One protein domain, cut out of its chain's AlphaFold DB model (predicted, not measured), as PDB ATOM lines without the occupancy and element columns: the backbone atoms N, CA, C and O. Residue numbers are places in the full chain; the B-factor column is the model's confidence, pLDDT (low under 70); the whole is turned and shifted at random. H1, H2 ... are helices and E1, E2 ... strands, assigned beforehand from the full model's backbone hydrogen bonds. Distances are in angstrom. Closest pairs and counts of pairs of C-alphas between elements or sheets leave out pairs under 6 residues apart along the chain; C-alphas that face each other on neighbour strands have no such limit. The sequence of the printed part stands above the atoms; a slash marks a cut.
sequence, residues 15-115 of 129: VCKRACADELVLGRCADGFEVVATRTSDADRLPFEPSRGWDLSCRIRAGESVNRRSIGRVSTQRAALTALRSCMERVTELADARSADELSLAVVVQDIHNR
ATOM      1  N   VAL A  15      92.718 109.303 155.260       92.06
ATOM      2  CA  VAL A  15      92.910 110.727 155.539       92.06
ATOM      3  C   VAL A  15      94.118 110.946 156.433       92.06
ATOM      4  O   VAL A  15      94.397 110.171 157.350       92.06
ATOM      5  N   CYS A  16      94.821 112.053 156.212       91.56
ATOM      6  CA  CYS A  16      95.829 112.511 157.153       91.56
ATOM      7  C   CYS A  16      95.153 113.186 158.345       91.56
ATOM      8  O   CYS A  16      94.550 114.247 158.210       91.56
ATOM      9  N   LYS A  17      95.268 112.569 159.522       89.88
ATOM     10  CA  LYS A  17      94.782 113.142 160.786       89.88
ATOM     11  C   LYS A  17      95.825 114.060 161.419       89.88
ATOM     12  O   LYS A  17      95.472 115.025 162.096       89.88
ATOM     13  N   ARG A  18      97.109 113.750 161.229       89.94
ATOM     14  CA  ARG A  18      98.232 114.546 161.731       89.94
ATOM     15  C   ARG A  18      99.464 114.334 160.861       89.94
ATOM     16  O   ARG A  18      99.825 113.196 160.584       89.94
ATOM     17  N   ALA A  19     100.122 115.428 160.499       89.75
ATOM     18  CA  ALA A  19     101.454 115.428 159.910       89.75
ATOM     19  C   ALA A  19     102.277 116.540 160.570       89.75
ATOM     20  O   ALA A  19     101.976 117.730 160.432       89.75
ATOM     21  N   CYS A  20     103.293 116.150 161.332       87.12
ATOM     22  CA  CYS A  20     104.319 117.035 161.868       87.12
ATOM     23  C   CYS A  20     105.700 116.373 161.739       87.12
ATOM     24  O   CYS A  20     105.821 115.248 161.259       87.12
ATOM     25  N   ALA A  21     106.756 117.089 162.134       83.94
ATOM     26  CA  ALA A  21     108.137 116.637 161.953       83.94
ATOM     27  C   ALA A  21     108.463 115.314 162.671       83.94
ATOM     28  O   ALA A  21     109.365 114.601 162.235       83.94
ATOM     29  N   ASP A  22     107.725 114.996 163.738       89.50
ATOM     30  CA  ASP A  22     107.992 113.850 164.611       89.50
ATOM     31  C   ASP A  22     106.825 112.849 164.667       89.50
ATOM     32  O   ASP A  22     106.931 111.816 165.320       89.50
ATOM     33  N   GLU A  23     105.705 113.121 163.991       91.31
ATOM     34  CA  GLU A  23     104.532 112.244 164.009       91.31
ATOM     35  C   GLU A  23     103.726 112.350 162.706       91.31
ATOM     36  O   GLU A  23     103.346 113.438 162.268       91.31
ATOM     37  N   LEU A  24     103.400 111.196 162.126       92.44
ATOM     38  CA  LEU A  24     102.395 111.051 161.080       92.44
ATOM     39  C   LEU A  24     101.306 110.089 161.543       92.44
ATOM     40  O   LEU A  24     101.595 108.975 161.965       92.44
ATOM     41  N   VAL A  25     100.052 110.519 161.428       92.88
ATOM     42  CA  VAL A  25      98.860 109.725 161.737       92.88
ATOM     43  C   VAL A  25      97.960 109.727 160.513       92.88
ATOM     44  O   VAL A  25      97.406 110.768 160.139       92.88
ATOM     45  N   LEU A  26      97.785 108.551 159.921       93.25
ATOM     46  CA  LEU A  26      96.903 108.332 158.782       93.25
ATOM     47  C   LEU A  26      95.766 107.432 159.240       93.25
ATOM     48  O   LEU A  26      95.998 106.362 159.793       93.25
ATOM     49  N   GLY A  27      94.537 107.901 159.066       91.94
ATOM     50  CA  GLY A  27      93.342 107.197 159.503       91.94
ATOM     51  C   GLY A  27      92.510 106.728 158.329       91.94
ATOM     52  O   GLY A  27      92.333 107.468 157.364       91.94
ATOM     53  N   ARG A  28      91.938 105.537 158.448       89.75
ATOM     54  CA  ARG A  28      90.888 105.060 157.567       89.75
ATOM     55  C   ARG A  28      89.539 105.604 158.025       89.75
ATOM     56  O   ARG A  28      89.216 105.579 159.214       89.75
ATOM     57  N   CYS A  29      88.762 106.126 157.083       85.88
ATOM     58  CA  CYS A  29      87.495 106.795 157.378       85.88
ATOM     59  C   CYS A  29      86.405 105.829 157.852       85.88
ATOM     60  O   CYS A  29      85.538 106.233 158.618       85.88
ATOM     61  N   ALA A  30      86.445 104.578 157.388       83.94
ATOM     62  CA  ALA A  30      85.359 103.620 157.571       83.94
ATOM     63  C   ALA A  30      85.215 103.115 159.017       83.94
ATOM     64  O   ALA A  30      84.102 102.893 159.480       83.94
ATOM     65  N   ASP A  31      86.326 102.926 159.726       79.88
ATOM     66  CA  ASP A  31      86.364 102.113 160.950       79.88
ATOM     67  C   ASP A  31      87.303 102.665 162.032       79.88
ATOM     68  O   ASP A  31      87.551 102.022 163.050       79.88
ATOM     69  N   GLY A  32      87.858 103.862 161.824       82.81
ATOM     70  CA  GLY A  32      88.747 104.489 162.796       82.81
ATOM     71  C   GLY A  32      90.095 103.782 162.962       82.81
ATOM     72  O   GLY A  32      90.820 104.108 163.907       82.81
ATOM     73  N   PHE A  33      90.452 102.862 162.057       88.25
ATOM     74  CA  PHE A  33      91.788 102.282 161.990       88.25
ATOM     75  C   PHE A  33      92.809 103.371 161.660       88.25
ATOM     76  O   PHE A  33      92.572 104.232 160.813       88.25
ATOM     77  N   GLU A  34      93.957 103.358 162.323       92.94
ATOM     78  CA  GLU A  34      95.021 104.328 162.111       92.94
ATOM     79  C   GLU A  34      96.372 103.624 161.984       92.94
ATOM     80  O   GLU A  34      96.706 102.752 162.786       92.94
ATOM     81  N   VAL A  35      97.170 104.054 161.009       92.50
ATOM     82  CA  VAL A  35      98.604 103.759 160.941       92.50
ATOM     83  C   VAL A  35      99.382 105.003 161.345       92.50
ATOM     84  O   VAL A  35      99.066 106.128 160.944       92.50
ATOM     85  N   VAL A  36     100.375 104.799 162.201       94.19
ATOM     86  CA  VAL A  36     101.104 105.864 162.882       94.19
ATOM     87  C   VAL A  36     102.595 105.640 162.724       94.19
ATOM     88  O   VAL A  36     103.084 104.549 163.015       94.19
ATOM     89  N   ALA A  37     103.309 106.685 162.316       93.75
ATOM     90  CA  ALA A  37     104.759 106.756 162.409       93.75
ATOM     91  C   ALA A  37     105.141 107.842 163.413       93.75
ATOM     92  O   ALA A  37     104.748 108.995 163.254       93.75
ATOM     93  N   THR A  38     105.926 107.491 164.423       93.25
ATOM     94  CA  THR A  38     106.413 108.435 165.433       93.25
ATOM     95  C   THR A  38     107.929 108.391 165.460       93.25
ATOM     96  O   THR A  38     108.521 107.319 165.569       93.25
ATOM     97  N   ARG A  39     108.579 109.548 165.359       90.56
ATOM     98  CA  ARG A  39     110.029 109.635 165.491       90.56
ATOM     99  C   ARG A  39     110.425 109.219 166.906       90.56
ATOM    100  O   ARG A  39     109.842 109.678 167.886       90.56
ATOM    101  N   THR A  40     111.414 108.341 167.013       86.56
ATOM    102  CA  THR A  40     111.900 107.848 168.302       86.56
ATOM    103  C   THR A  40     112.613 108.965 169.058       86.56
ATOM    104  O   THR A  40     113.207 109.866 168.452       86.56
ATOM    105  N   SER A  41     112.576 108.918 170.388       82.62
ATOM    106  CA  SER A  41     113.351 109.856 171.200       82.62
ATOM    107  C   SER A  41     114.846 109.505 171.170       82.62
ATOM    108  O   SER A  41     115.238 108.444 170.682       82.62
ATOM    109  N   ASP A  42     115.697 110.395 171.693       73.50
ATOM    110  CA  ASP A  42     117.125 110.085 171.878       73.50
ATOM    111  C   ASP A  42     117.343 108.952 172.888       73.50
ATOM    112  O   ASP A  42     118.264 108.161 172.738       73.50
ATOM    113  N   ALA A  43     116.460 108.843 173.887       73.12
ATOM    114  CA  ALA A  43     116.524 107.801 174.907       73.12
ATOM    115  C   ALA A  43     116.203 106.404 174.349       73.12
ATOM    116  O   ALA A  43     116.651 105.406 174.902       73.12
ATOM    117  N   ASP A  44     115.461 106.336 173.241       69.56
ATOM    118  CA  ASP A  44     115.100 105.083 172.570       69.56
ATOM    119  C   ASP A  44     116.135 104.639 171.527       69.56
ATOM    120  O   ASP A  44     115.920 103.636 170.840       69.56
ATOM    121  N   ARG A  45     117.210 105.411 171.344       67.50
ATOM    122  CA  ARG A  45     118.240 105.166 170.336       67.50
ATOM    123  C   ARG A  45     119.133 104.013 170.783       67.50
ATOM    124  O   ARG A  45     119.721 104.056 171.863       67.50
ATOM    125  N   LEU A  46     119.280 102.998 169.937       68.56
ATOM    126  CA  LEU A  46     120.251 101.941 170.204       68.56
ATOM    127  C   LEU A  46     121.680 102.493 170.031       68.56
ATOM    128  O   LEU A  46     121.895 103.362 169.184       68.56
ATOM    129  N   PRO A  47     122.682 101.985 170.776       66.88
ATOM    130  CA  PRO A  47     124.039 102.550 170.789       66.88
ATOM    131  C   PRO A  47     124.713 102.637 169.411       66.88
ATOM    132  O   PRO A  47     125.625 103.431 169.206       66.88
ATOM    133  N   PHE A  48     124.265 101.809 168.468       67.62
ATOM    134  CA  PHE A  48     124.791 101.692 167.110       67.62
ATOM    135  C   PHE A  48     123.920 102.379 166.048       67.62
ATOM    136  O   PHE A  48     124.282 102.384 164.872       67.62
ATOM    137  N   GLU A  49     122.774 102.957 166.415       67.56
ATOM    138  CA  GLU A  49     121.954 103.694 165.457       67.56
ATOM    139  C   GLU A  49     122.595 105.063 165.189       67.56
ATOM    140  O   GLU A  49     122.836 105.819 166.130       67.56
ATOM    141  N   PRO A  50     122.882 105.438 163.931       64.06
ATOM    142  CA  PRO A  50     123.518 106.719 163.614       64.06
ATOM    143  C   PRO A  50     122.576 107.921 163.793       64.06
ATOM    144  O   PRO A  50     123.043 109.055 163.894       64.06
ATOM    145  N   SER A  51     121.263 107.694 163.867       69.75
ATOM    146  CA  SER A  51     120.239 108.734 163.985       69.75
ATOM    147  C   SER A  51     118.997 108.217 164.710       69.75
ATOM    148  O   SER A  51     118.819 107.012 164.869       69.75
ATOM    149  N   ARG A  52     118.108 109.134 165.116       77.62
ATOM    150  CA  ARG A  52     116.756 108.784 165.578       77.62
ATOM    151  C   ARG A  52     116.003 108.046 164.469       77.62
ATOM    152  O   ARG A  52     116.044 108.471 163.313       77.62
ATOM    153  N   GLY A  53     115.326 106.965 164.838       87.56
ATOM    154  CA  GLY A  53     114.482 106.183 163.948       87.56
ATOM    155  C   GLY A  53     113.025 106.639 163.981       87.56
ATOM    156  O   GLY A  53     112.674 107.690 164.519       87.56
ATOM    157  N   TRP A  54     112.167 105.813 163.404       91.06
ATOM    158  CA  TRP A  54     110.723 105.976 163.344       91.06
ATOM    159  C   TRP A  54     110.064 104.675 163.779       91.06
ATOM    160  O   TRP A  54     110.275 103.637 163.154       91.06
ATOM    161  N   ASP A  55     109.283 104.737 164.851       91.69
ATOM    162  CA  ASP A  55     108.416 103.659 165.309       91.69
ATOM    163  C   ASP A  55     107.130 103.659 164.486       91.69
ATOM    164  O   ASP A  55     106.463 104.687 164.350       91.69
ATOM    165  N   LEU A  56     106.798 102.502 163.931       92.56
ATOM    166  CA  LEU A  56     105.594 102.264 163.158       92.56
ATOM    167  C   LEU A  56     104.622 101.463 164.009       92.56
ATOM    168  O   LEU A  56     104.982 100.438 164.591       92.56
ATOM    169  N   SER A  57     103.370 101.898 164.060       92.69
ATOM    170  CA  SER A  57     102.327 101.205 164.805       92.69
ATOM    171  C   SER A  57     100.962 101.332 164.143       92.69
ATOM    172  O   SER A  57     100.664 102.324 163.481       92.69
ATOM    173  N   CYS A  58     100.120 100.330 164.362       91.44
ATOM    174  CA  CYS A  58      98.697 100.388 164.068       91.44
ATOM    175  C   CYS A  58      97.932 100.690 165.356       91.44
ATOM    176  O   CYS A  58      98.316 100.235 166.440       91.44
ATOM    177  N   ARG A  59      96.810 101.399 165.255       91.69
ATOM    178  CA  ARG A  59      95.863 101.526 166.362       91.69
ATOM    179  C   ARG A  59      94.419 101.587 165.888       91.69
ATOM    180  O   ARG A  59      94.142 102.083 164.806       91.69
ATOM    181  N   ILE A  60      93.507 101.116 166.728       87.38
ATOM    182  CA  ILE A  60      92.057 101.268 166.550       87.38
ATOM    183  C   ILE A  60      91.521 102.023 167.762       87.38
ATOM    184  O   ILE A  60      91.910 101.739 168.900       87.38
ATOM    185  N   ARG A  61      90.639 102.993 167.511       77.62
ATOM    186  CA  ARG A  61      89.905 103.694 168.566       77.62
ATOM    187  C   ARG A  61      88.519 103.082 168.729       77.62
ATOM    188  O   ARG A  61      87.762 103.029 167.769       77.62
ATOM    189  N   ALA A  62      88.185 102.682 169.951       75.62
ATOM    190  CA  ALA A  62      86.849 102.252 170.346       75.62
ATOM    191  C   ALA A  62      86.387 103.138 171.513       75.62
ATOM    192  O   ALA A  62      86.741 102.901 172.670       75.62
ATOM    193  N   GLY A  63      85.660 104.215 171.197       78.25
ATOM    194  CA  GLY A  63      85.321 105.260 172.166       78.25
ATOM    195  C   GLY A  63      86.578 105.947 172.713       78.25
ATOM    196  O   GLY A  63      87.391 106.466 171.946       78.25
ATOM    197  N   GLU A  64      86.749 105.925 174.034       79.62
ATOM    198  CA  GLU A  64      87.931 106.473 174.721       79.62
ATOM    199  C   GLU A  64      89.122 105.502 174.739       79.62
ATOM    200  O   GLU A  64      90.253 105.898 175.020       79.62
ATOM    201  N   SER A  65      88.892 104.228 174.408       77.38
ATOM    202  CA  SER A  65      89.944 103.215 174.400       77.38
ATOM    203  C   SER A  65      90.728 103.244 173.093       77.38
ATOM    204  O   SER A  65      90.159 103.221 171.999       77.38
ATOM    205  N   VAL A  66      92.056 103.232 173.206       84.69
ATOM    206  CA  VAL A  66      92.972 103.118 172.066       84.69
ATOM    207  C   VAL A  66      93.762 101.827 172.209       84.69
ATOM    208  O   VAL A  66      94.608 101.704 173.092       84.69
ATOM    209  N   ASN A  67      93.509 100.869 171.320       86.44
ATOM    210  CA  ASN A  67      94.333  99.670 171.226       86.44
ATOM    211  C   ASN A  67      95.442  99.930 170.207       86.44
ATOM    212  O   ASN A  67      95.143 100.208 169.048       86.44
ATOM    213  N   ARG A  68      96.705  99.873 170.640       90.50
ATOM    214  CA  ARG A  68      97.888 100.118 169.806       90.50
ATOM    215  C   ARG A  68      98.744  98.859 169.729       90.50
ATOM    216  O   ARG A  68      98.969  98.190 170.734       90.50
ATOM    217  N   ARG A  69      99.273  98.578 168.542       89.00
ATOM    218  CA  ARG A  69     100.233  97.502 168.285       89.00
ATOM    219  C   ARG A  69     101.376  98.030 167.431       89.00
ATOM    220  O   ARG A  69     101.135  98.618 166.379       89.00
ATOM    221  N   SER A  70     102.604  97.836 167.896       88.06
ATOM    222  CA  SER A  70     103.798  98.170 167.119       88.06
ATOM    223  C   SER A  70     103.962  97.198 165.954       88.06
ATOM    224  O   SER A  70     103.734  96.003 166.105       88.06
ATOM    225  N   ILE A  71     104.355  97.743 164.807       87.94
ATOM    226  CA  ILE A  71     104.694  97.028 163.574       87.94
ATOM    227  C   ILE A  71     106.216  96.876 163.479       87.94
ATOM    228  O   ILE A  71     106.721  95.852 163.045       87.94
ATOM    229  N   GLY A  72     106.980  97.890 163.884       87.12
ATOM    230  CA  GLY A  72     108.437  97.831 163.818       87.12
ATOM    231  C   GLY A  72     109.072  99.208 163.787       87.12
ATOM    232  O   GLY A  72     108.404 100.214 164.017       87.12
ATOM    233  N   ARG A  73     110.373  99.250 163.498       87.25
ATOM    234  CA  ARG A  73     111.149 100.491 163.462       87.25
ATOM    235  C   ARG A  73     111.939 100.602 162.167       87.25
ATOM    236  O   ARG A  73     112.488  99.620 161.680       87.25
ATOM    237  N   VAL A  74     112.024 101.818 161.637       87.31
ATOM    238  CA  VAL A  74     112.838 102.148 160.462       87.31
ATOM    239  C   VAL A  74     113.731 103.350 160.747       87.31
ATOM    240  O   VAL A  74     113.396 104.214 161.550       87.31
ATOM    241  N   SER A  75     114.887 103.427 160.097       85.56
ATOM    242  CA  SER A  75     115.917 104.431 160.407       85.56
ATOM    243  C   SER A  75     115.689 105.798 159.752       85.56
ATOM    244  O   SER A  75     116.305 106.781 160.156       85.56
ATOM    245  N   THR A  76     114.812 105.894 158.744       86.12
ATOM    246  CA  THR A  76     114.599 107.131 157.972       86.12
ATOM    247  C   THR A  76     113.123 107.478 157.828       86.12
ATOM    248  O   THR A  76     112.262 106.598 157.795       86.12
ATOM    249  N   GLN A  77     112.828 108.772 157.673       86.38
ATOM    250  CA  GLN A  77     111.461 109.240 157.429       86.38
ATOM    251  C   GLN A  77     110.910 108.691 156.110       86.38
ATOM    252  O   GLN A  77     109.763 108.274 156.057       86.38
ATOM    253  N   ARG A  78     111.733 108.633 155.056       86.88
ATOM    254  CA  ARG A  78     111.308 108.094 153.758       86.88
ATOM    255  C   ARG A  78     110.906 106.622 153.864       86.88
ATOM    256  O   ARG A  78     109.846 106.258 153.370       86.88
ATOM    257  N   ALA A  79     111.686 105.811 154.583       87.44
ATOM    258  CA  ALA A  79     111.311 104.427 154.872       87.44
ATOM    259  C   ALA A  79     110.010 104.344 155.685       87.44
ATOM    260  O   ALA A  79     109.185 103.474 155.419       87.44
ATOM    261  N   ALA A  80     109.786 105.271 156.624       89.88
ATOM    262  CA  ALA A  80     108.539 105.330 157.382       89.88
ATOM    263  C   ALA A  80     107.337 105.648 156.480       89.88
ATOM    264  O   ALA A  80     106.309 104.992 156.594       89.88
ATOM    265  N   LEU A  81     107.468 106.592 155.543       89.31
ATOM    266  CA  LEU A  81     106.409 106.921 154.583       89.31
ATOM    267  C   LEU A  81     106.092 105.747 153.651       89.31
ATOM    268  O   LEU A  81     104.922 105.414 153.472       89.31
ATOM    269  N   THR A  82     107.118 105.081 153.111       89.19
ATOM    270  CA  THR A  82     106.946 103.871 152.292       89.19
ATOM    271  C   THR A  82     106.242 102.766 153.077       89.19
ATOM    272  O   THR A  82     105.287 102.169 152.583       89.19
ATOM    273  N   ALA A  83     106.667 102.532 154.319       89.38
ATOM    274  CA  ALA A  83     106.065 101.534 155.189       89.38
ATOM    275  C   ALA A  83     104.605 101.864 155.531       89.38
ATOM    276  O   ALA A  83     103.750 100.987 155.437       89.38
ATOM    277  N   LEU A  84     104.292 103.123 155.862       90.38
ATOM    278  CA  LEU A  84     102.917 103.568 156.098       90.38
ATOM    279  C   LEU A  84     102.040 103.339 154.866       90.38
ATOM    280  O   LEU A  84     100.941 102.808 155.003       90.38
ATOM    281  N   ARG A  85     102.526 103.697 153.670       89.62
ATOM    282  CA  ARG A  85     101.810 103.473 152.408       89.62
ATOM    283  C   ARG A  85     101.498 101.994 152.199       89.62
ATOM    284  O   ARG A  85     100.339 101.657 151.983       89.62
ATOM    285  N   SER A  86     102.498 101.129 152.356       88.62
ATOM    286  CA  SER A  86     102.314  99.680 152.240       88.62
ATOM    287  C   SER A  86     101.320  99.138 153.275       88.62
ATOM    288  O   SER A  86     100.447  98.344 152.932       88.62
ATOM    289  N   CYS A  87     101.368  99.625 154.521       89.88
ATOM    290  CA  CYS A  87     100.400  99.242 155.551       89.88
ATOM    291  C   CYS A  87      98.969  99.663 155.183       89.88
ATOM    292  O   CYS A  87      98.041  98.883 155.381       89.88
ATOM    293  N   MET A  88      98.776 100.874 154.644       91.06
ATOM    294  CA  MET A  88      97.455 101.354 154.219       91.06
ATOM    295  C   MET A  88      96.880 100.510 153.083       91.06
ATOM    296  O   MET A  88      95.727 100.096 153.167       91.06
ATOM    297  N   GLU A  89      97.684 100.235 152.051       89.88
ATOM    298  CA  GLU A  89      97.293  99.368 150.932       89.88
ATOM    299  C   GLU A  89      96.868  97.993 151.453       89.88
ATOM    300  O   GLU A  89      95.788  97.510 151.122       89.88
ATOM    301  N   ARG A  90      97.645  97.422 152.378       86.94
ATOM    302  CA  ARG A  90      97.356  96.109 152.952       86.94
ATOM    303  C   ARG A  90      96.073  96.062 153.766       86.94
ATOM    304  O   ARG A  90      95.298  95.118 153.661       86.94
ATOM    305  N   VAL A  91      95.850  97.075 154.594       87.62
ATOM    306  CA  VAL A  91      94.626  97.203 155.391       87.62
ATOM    307  C   VAL A  91      93.406  97.358 154.479       87.62
ATOM    308  O   VAL A  91      92.350  96.805 154.785       87.62
ATOM    309  N   THR A  92      93.538  98.095 153.371       87.88
ATOM    310  CA  THR A  92      92.482  98.199 152.356       87.88
ATOM    311  C   THR A  92      92.218  96.838 151.711       87.88
ATOM    312  O   THR A  92      91.091  96.364 151.784       87.88
ATOM    313  N   GLU A  93      93.247  96.148 151.212       87.44
ATOM    314  CA  GLU A  93      93.112  94.807 150.617       87.44
ATOM    315  C   GLU A  93      92.469  93.794 151.575       87.44
ATOM    316  O   GLU A  93      91.583  93.032 151.191       87.44
ATOM    317  N   LEU A  94      92.896  93.784 152.841       86.38
ATOM    318  CA  LEU A  94      92.334  92.900 153.859       86.38
ATOM    319  C   LEU A  94      90.860  93.191 154.121       86.38
ATOM    320  O   LEU A  94      90.108  92.260 154.395       86.38
ATOM    321  N   ALA A  95      90.460  94.458 154.075       83.38
ATOM    322  CA  ALA A  95      89.077  94.848 154.302       83.38
ATOM    323  C   ALA A  95      88.170  94.591 153.114       83.38
ATOM    324  O   ALA A  95      86.999  94.300 153.313       83.38
ATOM    325  N   ASP A  96      88.710  94.659 151.903       82.62
ATOM    326  CA  ASP A  96      87.978  94.257 150.709       82.62
ATOM    327  C   ASP A  96      87.798  92.729 150.674       82.62
ATOM    328  O   ASP A  96      86.789  92.222 150.186       82.62
ATOM    329  N   ALA A  97      88.760  91.979 151.225       82.06
ATOM    330  CA  ALA A  97      88.740  90.517 151.252       82.06
ATOM    331  C   ALA A  97      87.974  89.900 152.438       82.06
ATOM    332  O   ALA A  97      87.694  88.700 152.408       82.06
ATOM    333  N   ARG A  98      87.681  90.660 153.501       77.88
ATOM    334  CA  ARG A  98      87.089  90.148 154.751       77.88
ATOM    335  C   ARG A  98      85.899  90.977 155.199       77.88
ATOM    336  O   ARG A  98      85.804  92.164 154.912       77.88
ATOM    337  N   SER A  99      85.011  90.363 155.973       69.62
ATOM    338  CA  SER A  99      83.944  91.111 156.636       69.62
ATOM    339  C   SER A  99      84.512  92.010 157.747       69.62
ATOM    340  O   SER A  99      85.557  91.712 158.333       69.62
ATOM    341  N   ALA A 100      83.841  93.129 158.041       65.50
ATOM    342  CA  ALA A 100      84.317  94.107 159.028       65.50
ATOM    343  C   ALA A 100      84.541  93.497 160.428       65.50
ATOM    344  O   ALA A 100      85.463  93.910 161.130       65.50
ATOM    345  N   ASP A 101      83.764  92.474 160.797       63.84
ATOM    346  CA  ASP A 101      83.877  91.768 162.081       63.84
ATOM    347  C   ASP A 101      85.140  90.889 162.196       63.84
ATOM    348  O   ASP A 101      85.569  90.547 163.298       63.84
ATOM    349  N   GLU A 102      85.788  90.546 161.078       68.50
ATOM    350  CA  GLU A 102      86.992  89.700 161.049       68.50
ATOM    351  C   GLU A 102      88.301  90.507 161.046       68.50
ATOM    352  O   GLU A 102      89.400  89.949 161.184       68.50
ATOM    353  N   LEU A 103      88.208  91.831 160.901       73.12
ATOM    354  CA  LEU A 103      89.347  92.742 160.877       73.12
ATOM    355  C   LEU A 103      89.734  93.188 162.284       73.12
ATOM    356  O   LEU A 103      89.465  94.304 162.723       73.12
ATOM    357  N   SER A 104      90.444  92.312 162.992       81.19
ATOM    358  CA  SER A 104      91.098  92.700 164.240       81.19
ATOM    359  C   SER A 104      92.479  93.319 163.996       81.19
ATOM    360  O   SER A 104      93.202  92.956 163.065       81.19
ATOM    361  N   LEU A 105      92.899  94.202 164.907       81.88
ATOM    362  CA  LEU A 105      94.241  94.794 164.908       81.88
ATOM    363  C   LEU A 105      95.353  93.731 164.866       81.88
ATOM    364  O   LEU A 105      96.372  93.931 164.214       81.88
ATOM    365  N   ALA A 106      95.156  92.599 165.549       82.44
ATOM    366  CA  ALA A 106      96.121  91.504 165.582       82.44
ATOM    367  C   ALA A 106      96.264  90.821 164.214       82.44
ATOM    368  O   ALA A 106      97.383  90.563 163.782       82.44
ATOM    369  N   VAL A 107      95.149  90.584 163.516       83.94
ATOM    370  CA  VAL A 107      95.147  90.014 162.159       83.94
ATOM    371  C   VAL A 107      95.874  90.936 161.191       83.94
ATOM    372  O   VAL A 107      96.736  90.479 160.445       83.94
ATOM    373  N   VAL A 108      95.566  92.234 161.238       83.75
ATOM    374  CA  VAL A 108      96.197  93.227 160.364       83.75
ATOM    375  C   VAL A 108      97.702  93.295 160.609       83.75
ATOM    376  O   VAL A 108      98.481  93.222 159.667       83.75
ATOM    377  N   VAL A 109      98.127  93.400 161.869       84.00
ATOM    378  CA  VAL A 109      99.553  93.479 162.209       84.00
ATOM    379  C   VAL A 109     100.283  92.194 161.820       84.00
ATOM    380  O   VAL A 109     101.360  92.272 161.238       84.00
ATOM    381  N   GLN A 110      99.689  91.022 162.054       84.06
ATOM    382  CA  GLN A 110     100.275  89.750 161.630       84.06
ATOM    383  C   GLN A 110     100.436  89.670 160.106       84.06
ATOM    384  O   GLN A 110     101.469  89.223 159.615       84.06
ATOM    385  N   ASP A 111      99.435  90.108 159.347       84.94
ATOM    386  CA  ASP A 111      99.480  90.098 157.886       84.94
ATOM    387  C   ASP A 111     100.480  91.123 157.317       84.94
ATOM    388  O   ASP A 111     101.167  90.837 156.330       84.94
ATOM    389  N   ILE A 112     100.628  92.276 157.980       83.94
ATOM    390  CA  ILE A 112     101.696  93.240 157.703       83.94
ATOM    391  C   ILE A 112     103.054  92.585 157.965       83.94
ATOM    392  O   ILE A 112     103.871  92.560 157.057       83.94
ATOM    393  N   HIS A 113     103.294  91.979 159.129       81.31
ATOM    394  CA  HIS A 113     104.572  91.318 159.425       81.31
ATOM    395  C   HIS A 113     104.912  90.177 158.464       81.31
ATOM    396  O   HIS A 113     106.072  89.989 158.117       81.31
ATOM    397  N   ASN A 114     103.911  89.418 158.018       80.00
ATOM    398  CA  ASN A 114     104.129  88.292 157.113       80.00
ATOM    399  C   ASN A 114     104.578  88.721 155.709       80.00
ATOM    400  O   ASN A 114     105.096  87.887 154.971       80.00
ATOM    401  N   ARG A 115     104.323  89.972 155.299       72.75
ATOM    402  CA  ARG A 115     104.592  90.427 153.922       72.75
ATOM    403  C   ARG A 115     105.338  91.748 153.793       72.75
ATOM    404  O   ARG A 115     105.805  92.050 152.702       72.75
TER     405      ARG A 115
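Overview. This is residues 15 to 115 of the 129 residues of an uncharacterized protein of Halococcus hamelinensis 100A6 (UniProt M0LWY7). One twisted sheet of five strands forms a wall, with the helices H1 and H2 covering one face and the other face bare. The long H1 runs along E3 and E4, and the shorter H2 packs on E4 and E5, steeply tilted to H1. The printed part has 101 residues, with E1 E2 E3 E4 E5 H1 H2 along the chain; the sheet, in the order E1 - E2 - E3 - E4 - E5, is a meander, each strand the antiparallel neighbour of the one before. The class is mixed, helices and strands, in two layers; the whole is compact, with a radius of gyration of the C-alphas of 13.9 A and spans of 44 by 29 by 20 A.

Arrangement. The edge strands are E1, residues 15 to 19, and E5, residues 65 to 74; the inner ones are E2, residues 23 to 28, E3, residues 33 to 39, and E4, residues 54 to 62. Within hydrogen-bond range are N 17 and O 25 at 2.9 A in the hairpin E1 and E2, N 26 and O 35 at 2.9 A in E2 and E3, N 36 and O 57 at 2.8 A in E3 and E4, and N 58 and O 69 at 2.8 A in E4 and E5, hairpins too. E5 bends by 53 degrees at residue 71. H1, residues 77 to 97, is on the sheet at a height of 8.4 A, along the strands, at 12 degrees to E3 on the local plane; its closest C-alphas to E3 are those of Ala 80 and Ala 37, 6.4 A. H2, residues 105 to 115, is on the same face at a height of 9.3 A; its closest C-alphas to E5 are those of Val 109 and Ile 71, 6.4 A. H1 touches H2 with residues 87 to 94 alone, opposite ways at a steep tilt of 66 degrees; the C-alphas of Cys 87 and Ile 112 are closest, 6.5 A. In H1 and H2 every O i to N i+4 pair is within hydrogen-bond range.

Along the chain. E1 begins at C-alpha 15 (92.910, 110.727, 155.539), and H2 ends at C-alpha 115 (104.592, 90.427, 153.922). From first to last C-alpha, H1 measures 30.1 A, E5 26.8 A and E4 25.2 A.

Size, cuts and confidence. The C-alphas farthest apart are those of Pro 47 and Ser 99, 44.0 A. The printed part has no cut; the link E3 to E4, residues 40 to 53, is long. Confidence is under 70 at residues 44 to 51 and 99 to 102.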